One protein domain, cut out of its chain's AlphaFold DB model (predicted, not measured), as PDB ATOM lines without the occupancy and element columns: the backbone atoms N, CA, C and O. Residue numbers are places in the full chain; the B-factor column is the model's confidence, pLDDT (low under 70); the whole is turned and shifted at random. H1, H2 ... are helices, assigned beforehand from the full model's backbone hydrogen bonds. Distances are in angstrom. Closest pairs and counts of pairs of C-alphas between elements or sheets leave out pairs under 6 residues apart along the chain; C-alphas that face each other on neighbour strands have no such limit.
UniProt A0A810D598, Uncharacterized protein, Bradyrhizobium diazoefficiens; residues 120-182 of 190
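What this domain is: This is residues 120 to 182 of the 190 residues of an uncharacterized protein of Bradyrhizobium diazoefficiens (UniProt A0A810D598). A long helix, H1, is crossed over its first half by a second helix, H2, and a short third helix, H3, makes a corner with the last part of H2 and comes back beside the first half of H1. From the far end of H1 a long link, residues 140 to 152, folds back alongside H1 to reach H2, and the tail after H3, residues 176 to 182, turns toward the middle of H1. The printed part has 63 residues with three named helices, in the order H1, H2, H3, and no named strand; 41 residues are in the helices, and the class is all helix. The whole is compact, with a radius of gyration of the C-alphas of 11.2 A and spans of 31 by 22 by 17 A.

Where its parts are: H1 is residues 120 to 139, 28.8 A from first to last C-alpha; C-alpha 120 is at (132.934, 151.086, 145.811) and C-alpha 139 at (130.941, 178.312, 155.058). Residues 140 to 152 hold no named element. H2 is residues 153 to 166, 20.1 A long from first to last C-alpha. H3 is residues 169 to 175, 10.1 A from first to last C-alpha, and its C-alpha 175 is at (121.605, 162.818, 156.887).

How they stand to each other: H1 touches H2 with residues 124 to 129 alone. The closest C-alphas of the two are those of Ile 125 and Leu 159, 6.1 A apart. They run opposite ways at a steep tilt of 69.9 degrees, only just short of about perpendicular. H1 and H3 only just touch, with 3 pairs of C-alphas within 8 A, and H1 does so with residues 124 to 128 alone. Their closest C-alphas are those of Glu 124 and Leu 169, 6.0 A apart. They run the same way at a shallow tilt of 33 degrees, only just short of steep. H2 and H3 touch only at the corner by their link, H2 with residues 162 to 166 alone. Their closest C-alphas are those of Tyr 166 and Ala 172, 5.4 A apart, and their lines are about perpendicular at 88 degrees. In H1, H2 and H3 every backbone O i to N i+4 pair is within hydrogen-bond range.

The domain as a whole: The two C-alphas farthest apart are those of Glu 141 and His 167, 31.8 A. The first and last printed C-alphas, those of Glu 120 and Ser 182, are 18.7 A apart. The link from H1 to H2 is long, with 13 residues, and their C-alphas lie 10 to 18 A from the mean of the C-alphas. The link from H2 to H3 is tight, with 2 residues. The printed part has no cut. The mean pLDDT of the printed part is 91.6, and no printed residue is under 70.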
ATOM      1  N   GLU A 120     134.192 150.348 145.694       89.62
ATOM      2  CA  GLU A 120     132.934 151.086 145.811       89.62
ATOM      3  C   GLU A 120     132.906 151.907 147.099       89.62
ATOM      4  O   GLU A 120     132.623 153.099 147.067       89.62
ATOM      5  N   LEU A 121     133.276 151.302 148.232       90.19
ATOM      6  CA  LEU A 121     133.361 152.000 149.514       90.19
ATOM      7  C   LEU A 121     134.356 153.168 149.461       90.19
ATOM      8  O   LEU A 121     134.076 154.238 150.008       90.19
ATOM      9  N   ARG A 122     135.501 152.982 148.792       91.19
ATOM     10  CA  ARG A 122     136.484 154.057 148.598       91.19
ATOM     11  C   ARG A 122     135.892 155.199 147.766       91.19
ATOM     12  O   ARG A 122     135.952 156.347 148.203       91.19
ATOM     13  N   ALA A 123     135.243 154.881 146.645       93.19
ATOM     14  CA  ALA A 123     134.593 155.865 145.778       93.19
ATOM     15  C   ALA A 123     133.463 156.631 146.494       93.19
ATOM     16  O   ALA A 123     133.333 157.846 146.348       93.19
ATOM     17  N   GLU A 124     132.664 155.956 147.324       94.75
ATOM     18  CA  GLU A 124     131.622 156.604 148.129       94.75
ATOM     19  C   GLU A 124     132.219 157.611 149.122       94.75
ATOM     20  O   GLU A 124     131.724 158.734 149.252       94.75
ATOM     21  N   ILE A 125     133.315 157.248 149.794       95.00
ATOM     22  CA  ILE A 125     134.017 158.149 150.719       95.00
ATOM     23  C   ILE A 125     134.645 159.329 149.974       95.00
ATOM     24  O   ILE A 125     134.605 160.450 150.484       95.00
ATOM     25  N   GLU A 126     135.170 159.118 148.767       94.94
ATOM     26  CA  GLU A 126     135.664 160.193 147.899       94.94
ATOM     27  C   GLU A 126     134.562 161.194 147.535       94.94
ATOM     28  O   GLU A 126     134.768 162.405 147.661       94.94
ATOM     29  N   VAL A 127     133.369 160.708 147.171       95.12
ATOM     30  CA  VAL A 127     132.202 161.571 146.921       95.12
ATOM     31  C   VAL A 127     131.849 162.367 148.173       95.12
ATOM     32  O   VAL A 127     131.721 163.592 148.110       95.12
ATOM     33  N   MET A 128     131.746 161.708 149.329       96.50
ATOM     34  CA  MET A 128     131.452 162.393 150.589       96.50
ATOM     35  C   MET A 128     132.519 163.442 150.937       96.50
ATOM     36  O   MET A 128     132.171 164.536 151.379       96.50
ATOM     37  N   ALA A 129     133.804 163.147 150.720       96.19
ATOM     38  CA  ALA A 129     134.908 164.062 151.010       96.19
ATOM     39  C   ALA A 129     134.889 165.295 150.107       96.19
ATOM     40  O   ALA A 129     135.136 166.406 150.580       96.19
ATOM     41  N   ARG A 130     134.559 165.109 148.826       94.88
ATOM     42  CA  ARG A 130     134.375 166.206 147.874       94.88
ATOM     43  C   ARG A 130     133.294 167.174 148.352       94.88
ATOM     44  O   ARG A 130     133.548 168.367 148.497       94.88
ATOM     45  N   LEU A 131     132.115 166.643 148.669       94.88
ATOM     46  CA  LEU A 131     130.969 167.436 149.122       94.88
ATOM     47  C   LEU A 131     131.235 168.103 150.476       94.88
ATOM     48  O   LEU A 131     130.839 169.244 150.704       94.88
ATOM     49  N   TRP A 132     131.962 167.419 151.363       94.19
ATOM     50  CA  TRP A 132     132.387 167.986 152.638       94.19
ATOM     51  C   TRP A 132     133.264 169.227 152.447       94.19
ATOM     52  O   TRP A 132     133.047 170.240 153.110       94.19
ATOM     53  N   ARG A 133     134.222 169.173 151.515       93.44
ATOM     54  CA  ARG A 133     135.097 170.311 151.186       93.44
ATOM     55  C   ARG A 133     134.325 171.463 150.548       93.44
ATOM     56  O   ARG A 133     134.547 172.605 150.931       93.44
ATOM     57  N   ASN A 134     133.385 171.173 149.650       93.38
ATOM     58  CA  ASN A 134     132.509 172.193 149.058       93.38
ATOM     59  C   ASN A 134     131.681 172.916 150.130       93.38
ATOM     60  O   ASN A 134     131.549 174.142 150.107       93.38
ATOM     61  N   ARG A 135     131.172 172.171 151.120       93.00
ATOM     62  CA  ARG A 135     130.494 172.756 152.280       93.00
ATOM     63  C   ARG A 135     131.419 173.650 153.097       93.00
ATOM     64  O   ARG A 135     131.023 174.752 153.461       93.00
ATOM     65  N   GLU A 136     132.631 173.188 153.398       92.19
ATOM     66  CA  GLU A 136     133.604 173.984 154.156       92.19
ATOM     67  C   GLU A 136     134.000 175.271 153.424       92.19
ATOM     68  O   GLU A 136     134.030 176.318 154.064       92.19
ATOM     69  N   ALA A 137     134.219 175.217 152.107       90.38
ATOM     70  CA  ALA A 137     134.479 176.401 151.287       90.38
ATOM     71  C   ALA A 137     133.295 177.379 151.329       90.38
ATOM     72  O   ALA A 137     133.478 178.559 151.602       90.38
ATOM     73  N   SER A 138     132.064 176.871 151.185       90.25
ATOM     74  CA  SER A 138     130.845 177.694 151.256       90.25
ATOM     75  C   SER A 138     130.695 178.401 152.606       90.25
ATOM     76  O   SER A 138     130.357 179.578 152.648       90.25
ATOM     77  N   PHE A 139     130.978 177.712 153.716       88.81
ATOM     78  CA  PHE A 139     130.941 178.312 155.058       88.81
ATOM     79  C   PHE A 139     132.038 179.347 155.300       88.81
ATOM     80  O   PHE A 139     131.896 180.176 156.195       88.81
ATOM     81  N   ARG A 140     133.130 179.285 154.538       90.94
ATOM     82  CA  ARG A 140     134.228 180.256 154.584       90.94
ATOM     83  C   ARG A 140     134.104 181.347 153.525       90.94
ATOM     84  O   ARG A 140     134.990 182.187 153.451       90.94
ATOM     85  N   GLU A 141     133.042 181.317 152.718       89.31
ATOM     86  CA  GLU A 141     132.852 182.201 151.561       89.31
ATOM     87  C   GLU A 141     134.019 182.122 150.554       89.31
ATOM     88  O   GLU A 141     134.321 183.065 149.825       89.31
ATOM     89  N   GLU A 142     134.675 180.964 150.495       88.94
ATOM     90  CA  GLU A 142     135.754 180.666 149.560       88.94
ATOM     91  C   GLU A 142     135.194 180.009 148.287       88.94
ATOM     92  O   GLU A 142     134.181 179.294 148.336       88.94
ATOM     93  N   PRO A 143     135.855 180.194 147.130       88.44
ATOM     94  CA  PRO A 143     135.502 179.448 145.933       88.44
ATOM     95  C   PRO A 143     135.665 177.947 146.185       88.44
ATOM     96  O   PRO A 143     136.569 177.501 146.895       88.44
ATOM     97  N   TRP A 144     134.789 177.148 145.580       89.00
ATOM     98  CA  TRP A 144     134.893 175.699 145.693       89.00
ATOM     99  C   TRP A 144     136.203 175.198 145.067       89.00
ATOM    100  O   TRP A 144     136.627 175.733 144.040       89.00
ATOM    101  N   PRO A 145     136.841 174.162 145.640       87.12
ATOM    102  CA  PRO A 145     138.070 173.618 145.079       87.12
ATOM    103  C   PRO A 145     137.838 173.018 143.688       87.12
ATOM    104  O   PRO A 145     136.966 172.169 143.513       87.12
ATOM    105  N   THR A 146     138.659 173.407 142.713       83.94
ATOM    106  CA  THR A 146     138.679 172.782 141.376       83.94
ATOM    107  C   THR A 146     139.452 171.462 141.382       83.94
ATOM    108  O   THR A 146     139.146 170.545 140.625       83.94
ATOM    109  N   GLU A 147     140.440 171.352 142.273       87.25
ATOM    110  CA  GLU A 147     141.226 170.146 142.507       87.25
ATOM    111  C   GLU A 147     141.007 169.649 143.934       87.25
ATOM    112  O   GLU A 147     141.001 170.420 144.898       87.25
ATOM    113  N   TYR A 148     140.848 168.336 144.077       87.75
ATOM    114  CA  TYR A 148     140.619 167.709 145.368       87.75
ATOM    115  C   TYR A 148     141.871 166.938 145.782       87.75
ATOM    116  O   TYR A 148     142.151 165.887 145.205       87.75
ATOM    117  N   PRO A 149     142.624 167.414 146.793       86.94
ATOM    118  CA  PRO A 149     143.806 166.699 147.253       86.94
ATOM    119  C   PRO A 149     143.415 165.347 147.876       86.94
ATOM    120  O   PRO A 149     142.246 165.156 148.251       86.94
ATOM    121  N   PRO A 150     144.379 164.426 148.068       91.00
ATOM    122  CA  PRO A 150     144.149 163.178 148.791       91.00
ATOM    123  C   PRO A 150     143.414 163.407 150.116       91.00
ATOM    124  O   PRO A 150     143.599 164.432 150.781       91.00
ATOM    125  N   ILE A 151     142.526 162.485 150.484       91.56
ATOM    126  CA  ILE A 151     141.717 162.609 151.701       91.56
ATOM    127  C   ILE A 151     142.635 162.418 152.917       91.56
ATOM    128  O   ILE A 151     143.238 161.354 153.052       91.56
ATOM    129  N   PRO A 152     142.746 163.400 153.833       92.06
ATOM    130  CA  PRO A 152     143.505 163.205 155.064       92.06
ATOM    131  C   PRO A 152     142.926 162.048 155.890       92.06
ATOM    132  O   PRO A 152     141.704 161.918 155.983       92.06
ATOM    133  N   ARG A 153     143.778 161.252 156.555       89.44
ATOM    134  CA  ARG A 153     143.356 160.072 157.347       89.44
ATOM    135  C   ARG A 153     142.235 160.380 158.344       89.44
ATOM    136  O   ARG A 153     141.304 159.597 158.487       89.44
ATOM    137  N   THR A 154     142.285 161.531 159.006       91.31
ATOM    138  CA  THR A 154     141.258 161.949 159.974       91.31
ATOM    139  C   THR A 154     139.892 162.168 159.321       91.31
ATOM    140  O   THR A 154     138.867 161.750 159.864       91.31
ATOM    141  N   LEU A 155     139.866 162.785 158.136       93.38
ATOM    142  CA  LEU A 155     138.645 162.961 157.354       93.38
ATOM    143  C   LEU A 155     138.152 161.611 156.823       93.38
ATOM    144  O   LEU A 155     136.962 161.328 156.926       93.38
ATOM    145  N   TRP A 156     139.060 160.755 156.352       94.50
ATOM    146  CA  TRP A 156     138.730 159.394 155.931       94.50
ATOM    147  C   TRP A 156     138.008 158.617 157.033       94.50
ATOM    148  O   TRP A 156     136.874 158.192 156.836       94.50
ATOM    149  N   GLN A 157     138.617 158.497 158.217       92.69
ATOM    150  CA  GLN A 157     138.046 157.760 159.349       92.69
ATOM    151  C   GLN A 157     136.656 158.288 159.725       92.69
ATOM    152  O   GLN A 157     135.733 157.515 159.996       92.69
ATOM    153  N   ARG A 158     136.472 159.615 159.696       94.19
ATOM    154  CA  ARG A 158     135.173 160.245 159.952       94.19
ATOM    155  C   ARG A 158     134.127 159.843 158.912       94.19
ATOM    156  O   ARG A 158     133.034 159.421 159.287       94.19
ATOM    157  N   LEU A 159     134.438 159.990 157.629       94.62
ATOM    158  CA  LEU A 159     133.495 159.703 156.546       94.62
ATOM    159  C   LEU A 159     133.201 158.207 156.443       94.62
ATOM    160  O   LEU A 159     132.046 157.833 156.273       94.62
ATOM    161  N   PHE A 160     134.204 157.361 156.661       93.19
ATOM    162  CA  PHE A 160     134.063 155.912 156.744       93.19
ATOM    163  C   PHE A 160     133.071 155.496 157.840       93.19
ATOM    164  O   PHE A 160     132.150 154.714 157.591       93.19
ATOM    165  N   ARG A 161     133.197 156.072 159.046       93.00
ATOM    166  CA  ARG A 161     132.247 155.860 160.155       93.00
ATOM    167  C   ARG A 161     130.829 156.287 159.786       93.00
ATOM    168  O   ARG A 161     129.880 155.573 160.099       93.00
ATOM    169  N   ILE A 162     130.680 157.432 159.123       93.25
ATOM    170  CA  ILE A 162     129.373 157.942 158.685       93.25
ATOM    171  C   ILE A 162     128.765 157.021 157.623       93.25
ATOM    172  O   ILE A 162     127.627 156.588 157.787       93.25
ATOM    173  N   ARG A 163     129.521 156.682 156.574       93.19
ATOM    174  CA  ARG A 163     129.087 155.774 155.506       93.19
ATOM    175  C   ARG A 163     128.597 154.461 156.100       93.19
ATOM    176  O   ARG A 163     127.482 154.034 155.816       93.19
ATOM    177  N   ASN A 164     129.398 153.835 156.960       90.50
ATOM    178  CA  ASN A 164     129.036 152.545 157.545       90.50
ATOM    179  C   ASN A 164     127.868 152.631 158.529       90.50
ATOM    180  O   ASN A 164     127.114 151.671 158.624       90.50
ATOM    181  N   ARG A 165     127.669 153.765 159.214       91.31
ATOM    182  CA  ARG A 165     126.489 153.984 160.064       91.31
ATOM    183  C   ARG A 165     125.183 154.005 159.264       91.31
ATOM    184  O   ARG A 165     124.167 153.547 159.772       91.31
ATOM    185  N   TYR A 166     125.196 154.572 158.058       90.69
ATOM    186  CA  TYR A 166     123.992 154.745 157.233       90.69
ATOM    187  C   TYR A 166     123.830 153.687 156.132       90.69
ATOM    188  O   TYR A 166     122.818 153.689 155.429       90.69
ATOM    189  N   HIS A 167     124.805 152.782 156.001       86.50
ATOM    190  CA  HIS A 167     124.828 151.618 155.105       86.50
ATOM    191  C   HIS A 167     124.631 151.903 153.603       86.50
ATOM    192  O   HIS A 167     124.591 150.969 152.810       86.50
ATOM    193  N   SER A 168     124.543 153.170 153.196       91.69
ATOM    194  CA  SER A 168     124.475 153.609 151.802       91.69
ATOM    195  C   SER A 168     125.006 155.034 151.673       91.69
ATOM    196  O   SER A 168     124.913 155.828 152.619       91.69
ATOM    197  N   LEU A 169     125.544 155.363 150.495       93.38
ATOM    198  CA  LEU A 169     125.967 156.722 150.173       93.38
ATOM    199  C   LEU A 169     124.797 157.709 150.258       93.38
ATOM    200  O   LEU A 169     124.929 158.736 150.912       93.38
ATOM    201  N   GLU A 170     123.654 157.392 149.651       93.56
ATOM    202  CA  GLU A 170     122.491 158.289 149.590       93.56
ATOM    203  C   GLU A 170     122.029 158.729 150.984       93.56
ATOM    204  O   GLU A 170     121.990 159.928 151.274       93.56
ATOM    205  N   ASN A 171     121.807 157.770 151.891       92.88
ATOM    206  CA  ASN A 171     121.435 158.080 153.270       92.88
ATOM    207  C   ASN A 171     122.531 158.896 153.967       92.88
ATOM    208  O   ASN A 171     122.236 159.864 154.670       92.88
ATOM    209  N   ALA A 172     123.804 158.538 153.772       93.75
ATOM    210  CA  ALA A 172     124.912 159.276 154.368       93.75
ATOM    211  C   ALA A 172     124.948 160.740 153.894       93.75
ATOM    212  O   ALA A 172     125.147 161.637 154.717       93.75
ATOM    213  N   LEU A 173     124.712 161.001 152.605       94.94
ATOM    214  CA  LEU A 173     124.662 162.356 152.054       94.94
ATOM    215  C   LEU A 173     123.455 163.137 152.570       94.94
ATOM    216  O   LEU A 173     123.613 164.292 152.974       94.94
ATOM    217  N   GLN A 174     122.276 162.514 152.607       93.00
ATOM    218  CA  GLN A 174     121.049 163.144 153.091       93.00
ATOM    219  C   GLN A 174     121.162 163.525 154.573       93.00
ATOM    220  O   GLN A 174     120.982 164.689 154.928       93.00
ATOM    221  N   PHE A 175     121.529 162.577 155.442       90.75
ATOM    222  CA  PHE A 175     121.605 162.818 156.887       90.75
ATOM    223  C   PHE A 175     122.764 163.733 157.300       90.75
ATOM    224  O   PHE A 175     122.726 164.308 158.386       90.75
ATOM    225  N   GLN A 176     123.805 163.871 156.474       92.31
ATOM    226  CA  GLN A 176     124.877 164.848 156.703       92.31
ATOM    227  C   GLN A 176     124.623 166.207 156.036       92.31
ATOM    228  O   GLN A 176     125.461 167.105 156.168       92.31
ATOM    229  N   GLY A 177     123.500 166.365 155.325       91.00
ATOM    230  CA  GLY A 177     123.173 167.587 154.594       91.00
ATOM    231  C   GLY A 177     124.177 167.910 153.486       91.00
ATOM    232  O   GLY A 177     124.448 169.077 153.233       91.00
ATOM    233  N   LEU A 178     124.782 166.894 152.863       92.62
ATOM    234  CA  LEU A 178     125.819 167.065 151.840       92.62
ATOM    235  C   LEU A 178     125.259 167.198 150.418       92.62
ATOM    236  O   LEU A 178     125.971 167.664 149.534       92.62
ATOM    237  N   LEU A 179     123.995 166.821 150.201       90.38
ATOM    238  CA  LEU A 179     123.354 166.872 148.880       90.38
ATOM    239  C   LEU A 179     123.331 168.287 148.284       90.38
ATOM    240  O   LEU A 179     123.537 168.436 147.090       90.38
ATOM    241  N   GLY A 180     123.167 169.329 149.106       88.12
ATOM    242  CA  GLY A 180     123.166 170.724 148.641       88.12
ATOM    243  C   GLY A 180     124.524 171.244 148.156       88.12
ATOM    244  O   GLY A 180     124.606 172.375 147.694       88.12
ATOM    245  N   PHE A 181     125.588 170.444 148.264       89.81
ATOM    246  CA  PHE A 181     126.953 170.837 147.906       89.81
ATOM    247  C   PHE A 181     127.485 170.084 146.677       89.81
ATOM    248  O   PHE A 181     128.701 170.032 146.458       89.81
ATOM    249  N   SER A 182     126.594 169.468 145.890       84.69
ATOM    250  CA  SER A 182     126.938 168.764 144.647       84.69
ATOM    251  C   SER A 182     127.145 169.693 143.456       84.69
ATOM    252  O   SER A 182     127.910 169.345 142.560       84.69
TER     253      SER A 182